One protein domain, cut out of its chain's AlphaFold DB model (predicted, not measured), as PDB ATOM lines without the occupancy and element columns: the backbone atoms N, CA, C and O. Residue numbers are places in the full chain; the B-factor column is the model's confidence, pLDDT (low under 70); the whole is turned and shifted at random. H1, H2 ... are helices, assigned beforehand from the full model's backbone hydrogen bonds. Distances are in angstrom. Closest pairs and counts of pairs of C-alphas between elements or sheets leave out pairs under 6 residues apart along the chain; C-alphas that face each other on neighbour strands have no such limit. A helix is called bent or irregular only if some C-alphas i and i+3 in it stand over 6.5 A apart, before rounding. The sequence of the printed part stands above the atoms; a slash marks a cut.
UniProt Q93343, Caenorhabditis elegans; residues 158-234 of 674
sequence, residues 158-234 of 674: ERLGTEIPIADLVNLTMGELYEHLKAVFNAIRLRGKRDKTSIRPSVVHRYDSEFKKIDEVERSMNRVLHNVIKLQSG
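This is residues 158 to 234 of the 674 residues of a protein of Caenorhabditis elegans (UniProt Q93343). What shape do these coordinates make? A long helical hairpin: H2 and H3 are two long helices side by side, joined by a tight turn at residues 199 and 200, and H3, the longer, reaches past the beginning of H2. A small cap of chain, residues 158 to 165 and the short helix H1, lies along the side of H2 that is turned away from H3. What are its parts and its size? The printed part has 77 residues with three named helices, in the order H1, H2, H3, and no named strand, and its class is all helix. The whole is loose, with a radius of gyration of the C-alphas of 15.4 A, and elongated, spanning 50 by 26 by 15 A along its three main axes.

Where is the longest helix? H3 holds 32 residues, 201 to 232, and measures 46.4 A from first to last C-alpha. It begins at C-alpha 201 at (27.016, -24.255, -53.334) and ends at C-alpha 232 at (52.449, 14.225, -48.600). Where is its partner in the hairpin? H2 holds 25 residues, 174 to 198, and measures 37.3 A from first to last C-alpha, starting from C-alpha 174 at (41.588, 10.279, -45.100). It is neither bent nor irregular, but only just: C-alphas 194 and 197 are 6.4 A apart. Which helix comes first along the printed part? H1 has 4 residues, 166 to 169, and measures 5.3 A from first to last C-alpha.

How do the two long helices stand to each other? H3 and H2 form a helical hairpin: they touch, with 8 pairs of C-alphas within 8 A. Their lines stand at a shallow tilt of 12 degrees and they run opposite ways. Where do H2 and H3 come closest, and how far apart are their centres? Their closest C-alphas are those of Lys 196 and Val 204, 6.7 A apart. From centre to centre the distance is 11.4 A. How does H1 stand to the hairpin? H1 is close to H2 but not clearly touching it, with 1 pair of C-alphas within 8 A, those of Leu 169 and Leu 177, 6.9 A apart. H1 and H3 are apart. What do the backbone N and O atoms show in the helices? The O of residue i and the N of residue i+4 are within hydrogen-bond range in 27 of 28 pairs of H3 and in 19 of 21 pairs of H2. H1 is too short for such a pair.

How far does the printed part reach? The two C-alphas farthest apart are those of Arg 200 and Gly 234, 51.1 A, while the C-alphas of the first and last printed residues, Glu 158 and Gly 234, are 38.7 A apart. Is there a cut or a long link? The printed part has no cut and runs from residue 158 to residue 234 of a full chain of 674 residues. The link from H2 to H3, 2 residues, and the link from H1 to H2, 4 residues, are both tight. Where is the model's confidence low? The mean pLDDT of the printed part is 82.2, and residues 158 to 164, before H1, are under 70. The mean pLDDT is 88 for H3, 84 for H2 and 75 for H1.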
ATOM      1  N   GLU A 158      29.490  -3.509 -32.910       43.31
ATOM      2  CA  GLU A 158      28.140  -3.512 -33.488       43.31
ATOM      3  C   GLU A 158      27.710  -2.134 -34.017       43.31
ATOM      4  O   GLU A 158      26.905  -2.075 -34.941       43.31
ATOM      5  N   ARG A 159      28.312  -1.033 -33.535       40.00
ATOM      6  CA  ARG A 159      28.065   0.318 -34.064       40.00
ATOM      7  C   ARG A 159      28.997   0.763 -35.190       40.00
ATOM      8  O   ARG A 159      28.663   1.691 -35.907       40.00
ATOM      9  N   LEU A 160      30.136   0.124 -35.449       38.96
ATOM     10  CA  LEU A 160      30.954   0.552 -36.603       38.96
ATOM     11  C   LEU A 160      30.336   0.151 -37.954       38.96
ATOM     12  O   LEU A 160      30.706   0.706 -38.985       38.96
ATOM     13  N   GLY A 161      29.350  -0.753 -37.939       46.02
ATOM     14  CA  GLY A 161      28.422  -0.951 -39.053       46.02
ATOM     15  C   GLY A 161      27.188  -0.038 -39.019       46.02
ATOM     16  O   GLY A 161      26.436  -0.032 -39.989       46.02
ATOM     17  N   THR A 162      26.956   0.720 -37.939       47.14
ATOM     18  CA  THR A 162      25.860   1.693 -37.880       47.14
ATOM     19  C   THR A 162      26.321   2.987 -38.522       47.14
ATOM     20  O   THR A 162      27.161   3.690 -37.966       47.14
ATOM     21  N   GLU A 163      25.788   3.223 -39.717       56.33
ATOM     22  CA  GLU A 163      25.483   4.524 -40.313       56.33
ATOM     23  C   GLU A 163      26.188   5.705 -39.633       56.33
ATOM     24  O   GLU A 163      25.593   6.420 -38.829       56.33
ATOM     25  N   ILE A 164      27.460   5.940 -39.975       60.92
ATOM     26  CA  ILE A 164      27.985   7.300 -39.850       60.92
ATOM     27  C   ILE A 164      27.118   8.136 -40.799       60.92
ATOM     28  O   ILE A 164      27.069   7.806 -41.993       60.92
ATOM     29  N   PRO A 165      26.395   9.162 -40.311       71.63
ATOM     30  CA  PRO A 165      25.613  10.028 -41.175       71.63
ATOM     31  C   PRO A 165      26.486  10.503 -42.336       71.63
ATOM     32  O   PRO A 165      27.640  10.872 -42.135       71.63
ATOM     33  N   ILE A 166      25.957  10.508 -43.562       71.56
ATOM     34  CA  ILE A 166      26.741  10.863 -44.762       71.56
ATOM     35  C   ILE A 166      27.431  12.232 -44.604       71.56
ATOM     36  O   ILE A 166      28.515  12.444 -45.141       71.56
ATOM     37  N   ALA A 167      26.831  13.140 -43.830       74.88
ATOM     38  CA  ALA A 167      27.408  14.436 -43.489       74.88
ATOM     39  C   ALA A 167      28.726  14.334 -42.696       74.88
ATOM     40  O   ALA A 167      29.636  15.123 -42.936       74.88
ATOM     41  N   ASP A 168      28.854  13.350 -41.807       81.34
ATOM     42  CA  ASP A 168      30.025  13.177 -40.945       81.34
ATOM     43  C   ASP A 168      31.171  12.473 -41.679       81.34
ATOM     44  O   ASP A 168      32.336  12.764 -41.410       81.34
ATOM     45  N   LEU A 169      30.866  11.633 -42.680       72.75
ATOM     46  CA  LEU A 169      31.879  11.010 -43.547       72.75
ATOM     47  C   LEU A 169      32.748  12.047 -44.275       72.75
ATOM     48  O   LEU A 169      33.918  11.782 -44.539       72.75
ATOM     49  N   VAL A 170      32.191  13.224 -44.585       80.58
ATOM     50  CA  VAL A 170      32.915  14.321 -45.256       80.58
ATOM     51  C   VAL A 170      33.942  14.977 -44.328       80.58
ATOM     52  O   VAL A 170      34.919  15.548 -44.804       80.58
ATOM     53  N   ASN A 171      33.740  14.878 -43.013       89.71
ATOM     54  CA  ASN A 171      34.601  15.501 -42.010       89.71
ATOM     55  C   ASN A 171      35.722  14.572 -41.521       89.71
ATOM     56  O   ASN A 171      36.614  15.030 -40.809       89.71
ATOM     57  N   LEU A 172      35.693  13.288 -41.895       86.44
ATOM     58  CA  LEU A 172      36.739  12.337 -41.536       86.44
ATOM     59  C   LEU A 172      38.036  12.662 -42.277       86.44
ATOM     60  O   LEU A 172      38.056  12.916 -43.485       86.44
ATOM     61  N   THR A 173      39.153  12.581 -41.563       91.03
ATOM     62  CA  THR A 173      40.466  12.561 -42.203       91.03
ATOM     63  C   THR A 173      40.569  11.343 -43.130       91.03
ATOM     64  O   THR A 173      39.935  10.311 -42.905       91.03
ATOM     65  N   MET A 174      41.401  11.413 -44.175       84.44
ATOM     66  CA  MET A 174      41.588  10.279 -45.100       84.44
ATOM     67  C   MET A 174      41.978   8.973 -44.386       84.44
ATOM     68  O   MET A 174      41.594   7.896 -44.838       84.44
ATOM     69  N   GLY A 175      42.718   9.062 -43.273       88.13
ATOM     70  CA  GLY A 175      43.060   7.910 -42.436       88.13
ATOM     71  C   GLY A 175      41.851   7.331 -41.693       88.13
ATOM     72  O   GLY A 175      41.658   6.119 -41.698       88.13
ATOM     73  N   GLU A 176      41.000   8.179 -41.115       87.97
ATOM     74  CA  GLU A 176      39.769   7.743 -40.439       87.97
ATOM     75  C   GLU A 176      38.751   7.157 -41.422       87.97
ATOM     76  O   GLU A 176      38.161   6.115 -41.145       87.97
ATOM     77  N   LEU A 177      38.585   7.775 -42.597       85.76
ATOM     78  CA  LEU A 177      37.723   7.251 -43.657       85.76
ATOM     79  C   LEU A 177      38.202   5.870 -44.125       85.76
ATOM     80  O   LEU A 177      37.391   4.974 -44.362       85.76
ATOM     81  N   TYR A 178      39.519   5.683 -44.229       87.96
ATOM     82  CA  TYR A 178      40.116   4.400 -44.581       87.96
ATOM     83  C   TYR A 178      39.843   3.323 -43.523       87.96
ATOM     84  O   TYR A 178      39.381   2.234 -43.869       87.96
ATOM     85  N   GLU A 179      40.080   3.616 -42.240       86.73
ATOM     86  CA  GLU A 179      39.788   2.671 -41.154       86.73
ATOM     87  C   GLU A 179      38.285   2.369 -41.053       86.73
ATOM     88  O   GLU A 179      37.903   1.216 -40.837       86.73
ATOM     89  N   HIS A 180      37.423   3.356 -41.317       84.67
ATOM     90  CA  HIS A 180      35.981   3.142 -41.404       84.67
ATOM     91  C   HIS A 180      35.610   2.187 -42.550       84.67
ATOM     92  O   HIS A 180      34.943   1.178 -42.320       84.67
ATOM     93  N   LEU A 181      36.086   2.433 -43.775       86.45
ATOM     94  CA  LEU A 181      35.807   1.563 -44.927       86.45
ATOM     95  C   LEU A 181      36.364   0.148 -44.731       86.45
ATOM     96  O   LEU A 181      35.707  -0.834 -45.078       86.45
ATOM     97  N   LYS A 182      37.535   0.019 -44.107       88.63
ATOM     98  CA  LYS A 182      38.121  -1.270 -43.727       88.63
ATOM     99  C   LYS A 182      37.258  -2.007 -42.702       88.63
ATOM    100  O   LYS A 182      37.039  -3.213 -42.845       88.63
ATOM    101  N   ALA A 183      36.727  -1.308 -41.698       85.29
ATOM    102  CA  ALA A 183      35.780  -1.878 -40.743       85.29
ATOM    103  C   ALA A 183      34.496  -2.356 -41.443       85.29
ATOM    104  O   ALA A 183      34.057  -3.483 -41.201       85.29
ATOM    105  N   VAL A 184      33.955  -1.563 -42.375       83.49
ATOM    106  CA  VAL A 184      32.780  -1.921 -43.188       83.49
ATOM    107  C   VAL A 184      33.048  -3.164 -44.044       83.49
ATOM    108  O   VAL A 184      32.272  -4.120 -43.998       83.49
ATOM    109  N   PHE A 185      34.166  -3.222 -44.775       89.92
ATOM    110  CA  PHE A 185      34.518  -4.397 -45.581       89.92
ATOM    111  C   PHE A 185      34.705  -5.650 -44.722       89.92
ATOM    112  O   PHE A 185      34.230  -6.729 -45.084       89.92
ATOM    113  N   ASN A 186      35.318  -5.521 -43.545       88.80
ATOM    114  CA  ASN A 186      35.447  -6.629 -42.603       88.80
ATOM    115  C   ASN A 186      34.097  -7.083 -42.038       88.80
ATOM    116  O   ASN A 186      33.865  -8.289 -41.934       88.80
ATOM    117  N   ALA A 187      33.184  -6.158 -41.739       81.88
ATOM    118  CA  ALA A 187      31.829  -6.487 -41.310       81.88
ATOM    119  C   ALA A 187      31.064  -7.257 -42.402       81.88
ATOM    120  O   ALA A 187      30.452  -8.288 -42.112       81.88
ATOM    121  N   ILE A 188      31.171  -6.831 -43.666       82.64
ATOM    122  CA  ILE A 188      30.565  -7.530 -44.812       82.64
ATOM    123  C   ILE A 188      31.152  -8.946 -44.958       82.64
ATOM    124  O   ILE A 188      30.403  -9.915 -45.115       82.64
ATOM    125  N   ARG A 189      32.479  -9.105 -44.827       88.57
ATOM    126  CA  ARG A 189      33.155 -10.419 -44.848       88.57
ATOM    127  C   ARG A 189      32.709 -11.337 -43.718       88.57
ATOM    128  O   ARG A 189      32.450 -12.516 -43.958       88.57
ATOM    129  N   LEU A 190      32.615 -10.824 -42.494       84.30
ATOM    130  CA  LEU A 190      32.155 -11.597 -41.338       84.30
ATOM    131  C   LEU A 190      30.699 -12.032 -41.502       84.30
ATOM    132  O   LEU A 190      30.381 -13.190 -41.229       84.30
ATOM    133  N   ARG A 191      29.840 -11.139 -42.006       79.16
ATOM    134  CA  ARG A 191      28.432 -11.444 -42.270       79.16
ATOM    135  C   ARG A 191      28.292 -12.555 -43.308       79.16
ATOM    136  O   ARG A 191      27.687 -13.578 -43.008       79.16
ATOM    137  N   GLY A 192      28.952 -12.442 -44.461       83.31
ATOM    138  CA  GLY A 192      28.865 -13.505 -45.465       83.31
ATOM    139  C   GLY A 192      29.549 -14.817 -45.048       83.31
ATOM    140  O   GLY A 192      29.138 -15.875 -45.508       83.31
ATOM    141  N   LYS A 193      30.537 -14.808 -44.136       84.60
ATOM    142  CA  LYS A 193      31.079 -16.053 -43.545       84.60
ATOM    143  C   LYS A 193      30.092 -16.749 -42.608       84.60
ATOM    144  O   LYS A 193      30.058 -17.976 -42.609       84.60
ATOM    145  N   ARG A 194      29.312 -15.997 -41.820       80.58
ATOM    146  CA  ARG A 194      28.248 -16.572 -40.976       80.58
ATOM    147  C   ARG A 194      27.160 -17.217 -41.826       80.58
ATOM    148  O   ARG A 194      26.687 -18.288 -41.470       80.58
ATOM    149  N   ASP A 195      26.850 -16.616 -42.970       77.55
ATOM    150  CA  ASP A 195      25.836 -17.153 -43.873       77.55
ATOM    151  C   ASP A 195      26.351 -18.361 -44.684       77.55
ATOM    152  O   ASP A 195      25.578 -19.246 -45.037       77.55
ATOM    153  N   LYS A 196      27.664 -18.483 -44.943       76.59
ATOM    154  CA  LYS A 196      28.227 -19.598 -45.736       76.59
ATOM    155  C   LYS A 196      27.893 -20.995 -45.202       76.59
ATOM    156  O   LYS A 196      27.848 -21.926 -46.000       76.59
ATOM    157  N   THR A 197      27.663 -21.171 -43.899       78.06
ATOM    158  CA  THR A 197      27.322 -22.490 -43.334       78.06
ATOM    159  C   THR A 197      25.913 -22.959 -43.700       78.06
ATOM    160  O   THR A 197      25.641 -24.153 -43.595       78.06
ATOM    161  N   SER A 198      25.029 -22.066 -44.160       73.86
ATOM    162  CA  SER A 198      23.636 -22.388 -44.497       73.86
ATOM    163  C   SER A 198      23.318 -22.372 -45.991       73.86
ATOM    164  O   SER A 198      22.197 -22.679 -46.399       73.86
ATOM    165  N   ILE A 199      24.293 -22.028 -46.830       77.65
ATOM    166  CA  ILE A 199      24.035 -21.593 -48.198       77.65
ATOM    167  C   ILE A 199      24.381 -22.674 -49.235       77.65
ATOM    168  O   ILE A 199      25.431 -23.313 -49.186       77.65
ATOM    169  N   ARG A 200      23.495 -22.840 -50.233       83.53
ATOM    170  CA  ARG A 200      23.684 -23.746 -51.383       83.53
ATOM    171  C   ARG A 200      25.000 -23.442 -52.131       83.53
ATOM    172  O   ARG A 200      25.299 -22.266 -52.344       83.53
ATOM    173  N   PRO A 201      25.731 -24.451 -52.646       81.09
ATOM    174  CA  PRO A 201      27.016 -24.255 -53.334       81.09
ATOM    175  C   PRO A 201      26.999 -23.220 -54.474       81.09
ATOM    176  O   PRO A 201      27.965 -22.484 -54.658       81.09
ATOM    177  N   SER A 202      25.891 -23.108 -55.214       78.78
ATOM    178  CA  SER A 202      25.740 -22.113 -56.289       78.78
ATOM    179  C   SER A 202      25.778 -20.670 -55.781       78.78
ATOM    180  O   SER A 202      26.325 -19.785 -56.435       78.78
ATOM    181  N   VAL A 203      25.231 -20.428 -54.592       79.16
ATOM    182  CA  VAL A 203      25.221 -19.110 -53.962       79.16
ATOM    183  C   VAL A 203      26.591 -18.815 -53.340       79.16
ATOM    184  O   VAL A 203      27.037 -17.672 -53.404       79.16
ATOM    185  N   VAL A 204      27.326 -19.829 -52.858       83.68
ATOM    186  CA  VAL A 204      28.718 -19.672 -52.381       83.68
ATOM    187  C   VAL A 204      29.616 -19.061 -53.464       83.68
ATOM    188  O   VAL A 204      30.350 -18.118 -53.174       83.68
ATOM    189  N   HIS A 205      29.492 -19.503 -54.722       82.44
ATOM    190  CA  HIS A 205      30.229 -18.906 -55.844       82.44
ATOM    191  C   HIS A 205      29.908 -17.421 -56.058       82.44
ATOM    192  O   HIS A 205      30.808 -16.636 -56.362       82.44
ATOM    193  N   ARG A 206      28.643 -17.020 -55.874       82.45
ATOM    194  CA  ARG A 206      28.234 -15.611 -55.962       82.45
ATOM    195  C   ARG A 206      28.862 -14.792 -54.835       82.45
ATOM    196  O   ARG A 206      29.434 -13.747 -55.116       82.45
ATOM    197  N   TYR A 207      28.838 -15.294 -53.597       85.87
ATOM    198  CA  TYR A 207      29.525 -14.647 -52.470       85.87
ATOM    199  C   TYR A 207      31.027 -14.500 -52.720       85.87
ATOM    200  O   TYR A 207      31.585 -13.445 -52.444       85.87
ATOM    201  N   ASP A 208      31.686 -15.522 -53.267       88.43
ATOM    202  CA  ASP A 208      33.117 -15.451 -53.573       88.43
ATOM    203  C   ASP A 208      33.432 -14.429 -54.672       88.43
ATOM    204  O   ASP A 208      34.449 -13.741 -54.593       88.43
ATOM    205  N   SER A 209      32.561 -14.291 -55.677       88.55
ATOM    206  CA  SER A 209      32.684 -13.245 -56.700       88.55
ATOM    207  C   SER A 209      32.536 -11.844 -56.097       88.55
ATOM    208  O   SER A 209      33.381 -10.980 -56.326       88.55
ATOM    209  N   GLU A 210      31.525 -11.626 -55.249       87.58
ATOM    210  CA  GLU A 210      31.326 -10.335 -54.579       87.58
ATOM    211  C   GLU A 210      32.460 -10.007 -53.595       87.58
ATOM    212  O   GLU A 210      32.927  -8.870 -53.543       87.58
ATOM    213  N   PHE A 211      32.993 -10.997 -52.872       92.12
ATOM    214  CA  PHE A 211      34.157 -10.786 -52.010       92.12
ATOM    215  C   PHE A 211      35.414 -10.413 -52.791       92.12
ATOM    216  O   PHE A 211      36.141  -9.522 -52.355       92.12
ATOM    217  N   LYS A 212      35.638 -11.000 -53.973       93.29
ATOM    218  CA  LYS A 212      36.741 -10.582 -54.852       93.29
ATOM    219  C   LYS A 212      36.605  -9.124 -55.288       93.29
ATOM    220  O   LYS A 212      37.609  -8.414 -55.294       93.29
ATOM    221  N   LYS A 213      35.389  -8.655 -55.589       91.85
ATOM    222  CA  LYS A 213      35.140  -7.239 -55.918       91.85
ATOM    223  C   LYS A 213      35.461  -6.327 -54.733       91.85
ATOM    224  O   LYS A 213      36.125  -5.311 -54.912       91.85
ATOM    225  N   ILE A 214      35.065  -6.708 -53.517       90.55
ATOM    226  CA  ILE A 214      35.419  -5.964 -52.296       90.55
ATOM    227  C   ILE A 214      36.944  -5.924 -52.109       90.55
ATOM    228  O   ILE A 214      37.499  -4.861 -51.835       90.55
ATOM    229  N   ASP A 215      37.642  -7.040 -52.335       93.09
ATOM    230  CA  ASP A 215      39.108  -7.098 -52.264       93.09
ATOM    231  C   ASP A 215      39.785  -6.222 -53.335       93.09
ATOM    232  O   ASP A 215      40.881  -5.699 -53.120       93.09
ATOM    233  N   GLU A 216      39.183  -6.070 -54.515       92.56
ATOM    234  CA  GLU A 216      39.661  -5.156 -55.561       92.56
ATOM    235  C   GLU A 216      39.477  -3.691 -55.172       92.56
ATOM    236  O   GLU A 216      40.406  -2.895 -55.343       92.56
ATOM    237  N   VAL A 217      38.323  -3.342 -54.596       89.32
ATOM    238  CA  VAL A 217      38.050  -1.992 -54.083       89.32
ATOM    239  C   VAL A 217      39.007  -1.653 -52.942       89.32
ATOM    240  O   VAL A 217      39.642  -0.600 -52.981       89.32
ATOM    241  N   GLU A 218      39.203  -2.557 -51.979       92.64
ATOM    242  CA  GLU A 218      40.138  -2.354 -50.867       92.64
ATOM    243  C   GLU A 218      41.587  -2.208 -51.359       92.64
ATOM    244  O   GLU A 218      42.313  -1.322 -50.902       92.64
ATOM    245  N   ARG A 219      42.020  -3.007 -52.344       94.05
ATOM    246  CA  ARG A 219      43.340  -2.839 -52.982       94.05
ATOM    247  C   ARG A 219      43.460  -1.508 -53.718       94.05
ATOM    248  O   ARG A 219      44.516  -0.877 -53.679       94.05
ATOM    249  N   SER A 220      42.409  -1.074 -54.408       90.82
ATOM    250  CA  SER A 220      42.384   0.224 -55.086       90.82
ATOM    251  C   SER A 220      42.509   1.373 -54.087       90.82
ATOM    252  O   SER A 220      43.369   2.237 -54.245       90.82
ATOM    253  N   MET A 221      41.738   1.316 -53.003       89.22
ATOM    254  CA  MET A 221      41.770   2.287 -51.915       89.22
ATOM    255  C   MET A 221      43.148   2.350 -51.246       89.22
ATOM    256  O   MET A 221      43.687   3.438 -51.065       89.22
ATOM    257  N   ASN A 222      43.769   1.199 -50.973       90.69
ATOM    258  CA  ASN A 222      45.135   1.123 -50.451       90.69
ATOM    259  C   ASN A 222      46.162   1.787 -51.375       90.69
ATOM    260  O   ASN A 222      47.041   2.509 -50.909       90.69
ATOM    261  N   ARG A 223      46.042   1.584 -52.694       91.04
ATOM    262  CA  ARG A 223      46.914   2.249 -53.675       91.04
ATOM    263  C   ARG A 223      46.731   3.763 -53.650       91.04
ATOM    264  O   ARG A 223      47.724   4.483 -53.672       91.04
ATOM    265  N   VAL A 224      45.489   4.244 -53.577       87.17
ATOM    266  CA  VAL A 224      45.197   5.682 -53.490       87.17
ATOM    267  C   VAL A 224      45.768   6.268 -52.203       87.17
ATOM    268  O   VAL A 224      46.495   7.252 -52.275       87.17
ATOM    269  N   LEU A 225      45.521   5.643 -51.051       88.19
ATOM    270  CA  LEU A 225      46.020   6.128 -49.765       88.19
ATOM    271  C   LEU A 225      47.551   6.169 -49.737       88.19
ATOM    272  O   LEU A 225      48.138   7.178 -49.364       88.19
ATOM    273  N   HIS A 226      48.205   5.107 -50.203       89.17
ATOM    274  CA  HIS A 226      49.658   5.054 -50.286       89.17
ATOM    275  C   HIS A 226      50.223   6.123 -51.237       89.17
ATOM    276  O   HIS A 226      51.239   6.745 -50.936       89.17
ATOM    277  N   ASN A 227      49.551   6.392 -52.360       89.62
ATOM    278  CA  ASN A 227      49.940   7.476 -53.261       89.62
ATOM    279  C   ASN A 227      49.755   8.856 -52.616       89.62
ATOM    280  O   ASN A 227      50.611   9.717 -52.783       89.62
ATOM    281  N   VAL A 228      48.680   9.064 -51.852       86.68
ATOM    282  CA  VAL A 228      48.450  10.309 -51.104       86.68
ATOM    283  C   VAL A 228      49.520  10.504 -50.030       86.68
ATOM    284  O   VAL A 228      50.083  11.589 -49.942       86.68
ATOM    285  N   ILE A 229      49.864   9.459 -49.273       88.24
ATOM    286  CA  ILE A 229      50.928   9.510 -48.258       88.24
ATOM    287  C   ILE A 229      52.280   9.834 -48.905       88.24
ATOM    288  O   ILE A 229      53.004  10.687 -48.402       88.24
ATOM    289  N   LYS A 230      52.602   9.222 -50.054       91.33
ATOM    290  CA  LYS A 230      53.824   9.534 -50.815       91.33
ATOM    291  C   LYS A 230      53.872  10.974 -51.309       91.33
ATOM    292  O   LYS A 230      54.901  11.631 -51.206       91.33
ATOM    293  N   LEU A 231      52.748  11.483 -51.812       88.62
ATOM    294  CA  LEU A 231      52.645  12.885 -52.208       88.62
ATOM    295  C   LEU A 231      52.826  13.820 -51.005       88.62
ATOM    296  O   LEU A 231      53.490  14.845 -51.130       88.62
ATOM    297  N   GLN A 232      52.286  13.459 -49.837       89.82
ATOM    298  CA  GLN A 232      52.449  14.225 -48.600       89.82
ATOM    299  C   GLN A 232      53.883  14.178 -48.050       89.82
ATOM    300  O   GLN A 232      54.328  15.162 -47.467       89.82
ATOM    301  N   SER A 233      54.624  13.084 -48.257       93.56
ATOM    302  CA  SER A 233      56.037  12.976 -47.865       93.56
ATOM    303  C   SER A 233      57.011  13.611 -48.866       93.56
ATOM    304  O   SER A 233      58.215  13.625 -48.615       93.56
ATOM    305  N   GLY A 234      56.518  14.148 -49.987       93.02
ATOM    306  CA  GLY A 234      57.344  14.733 -51.046       93.02
ATOM    307  C   GLY A 234      58.006  13.704 -51.971       93.02
ATOM    308  O   GLY A 234      58.855  14.072 -52.782       93.02
TER     309      GLY A 234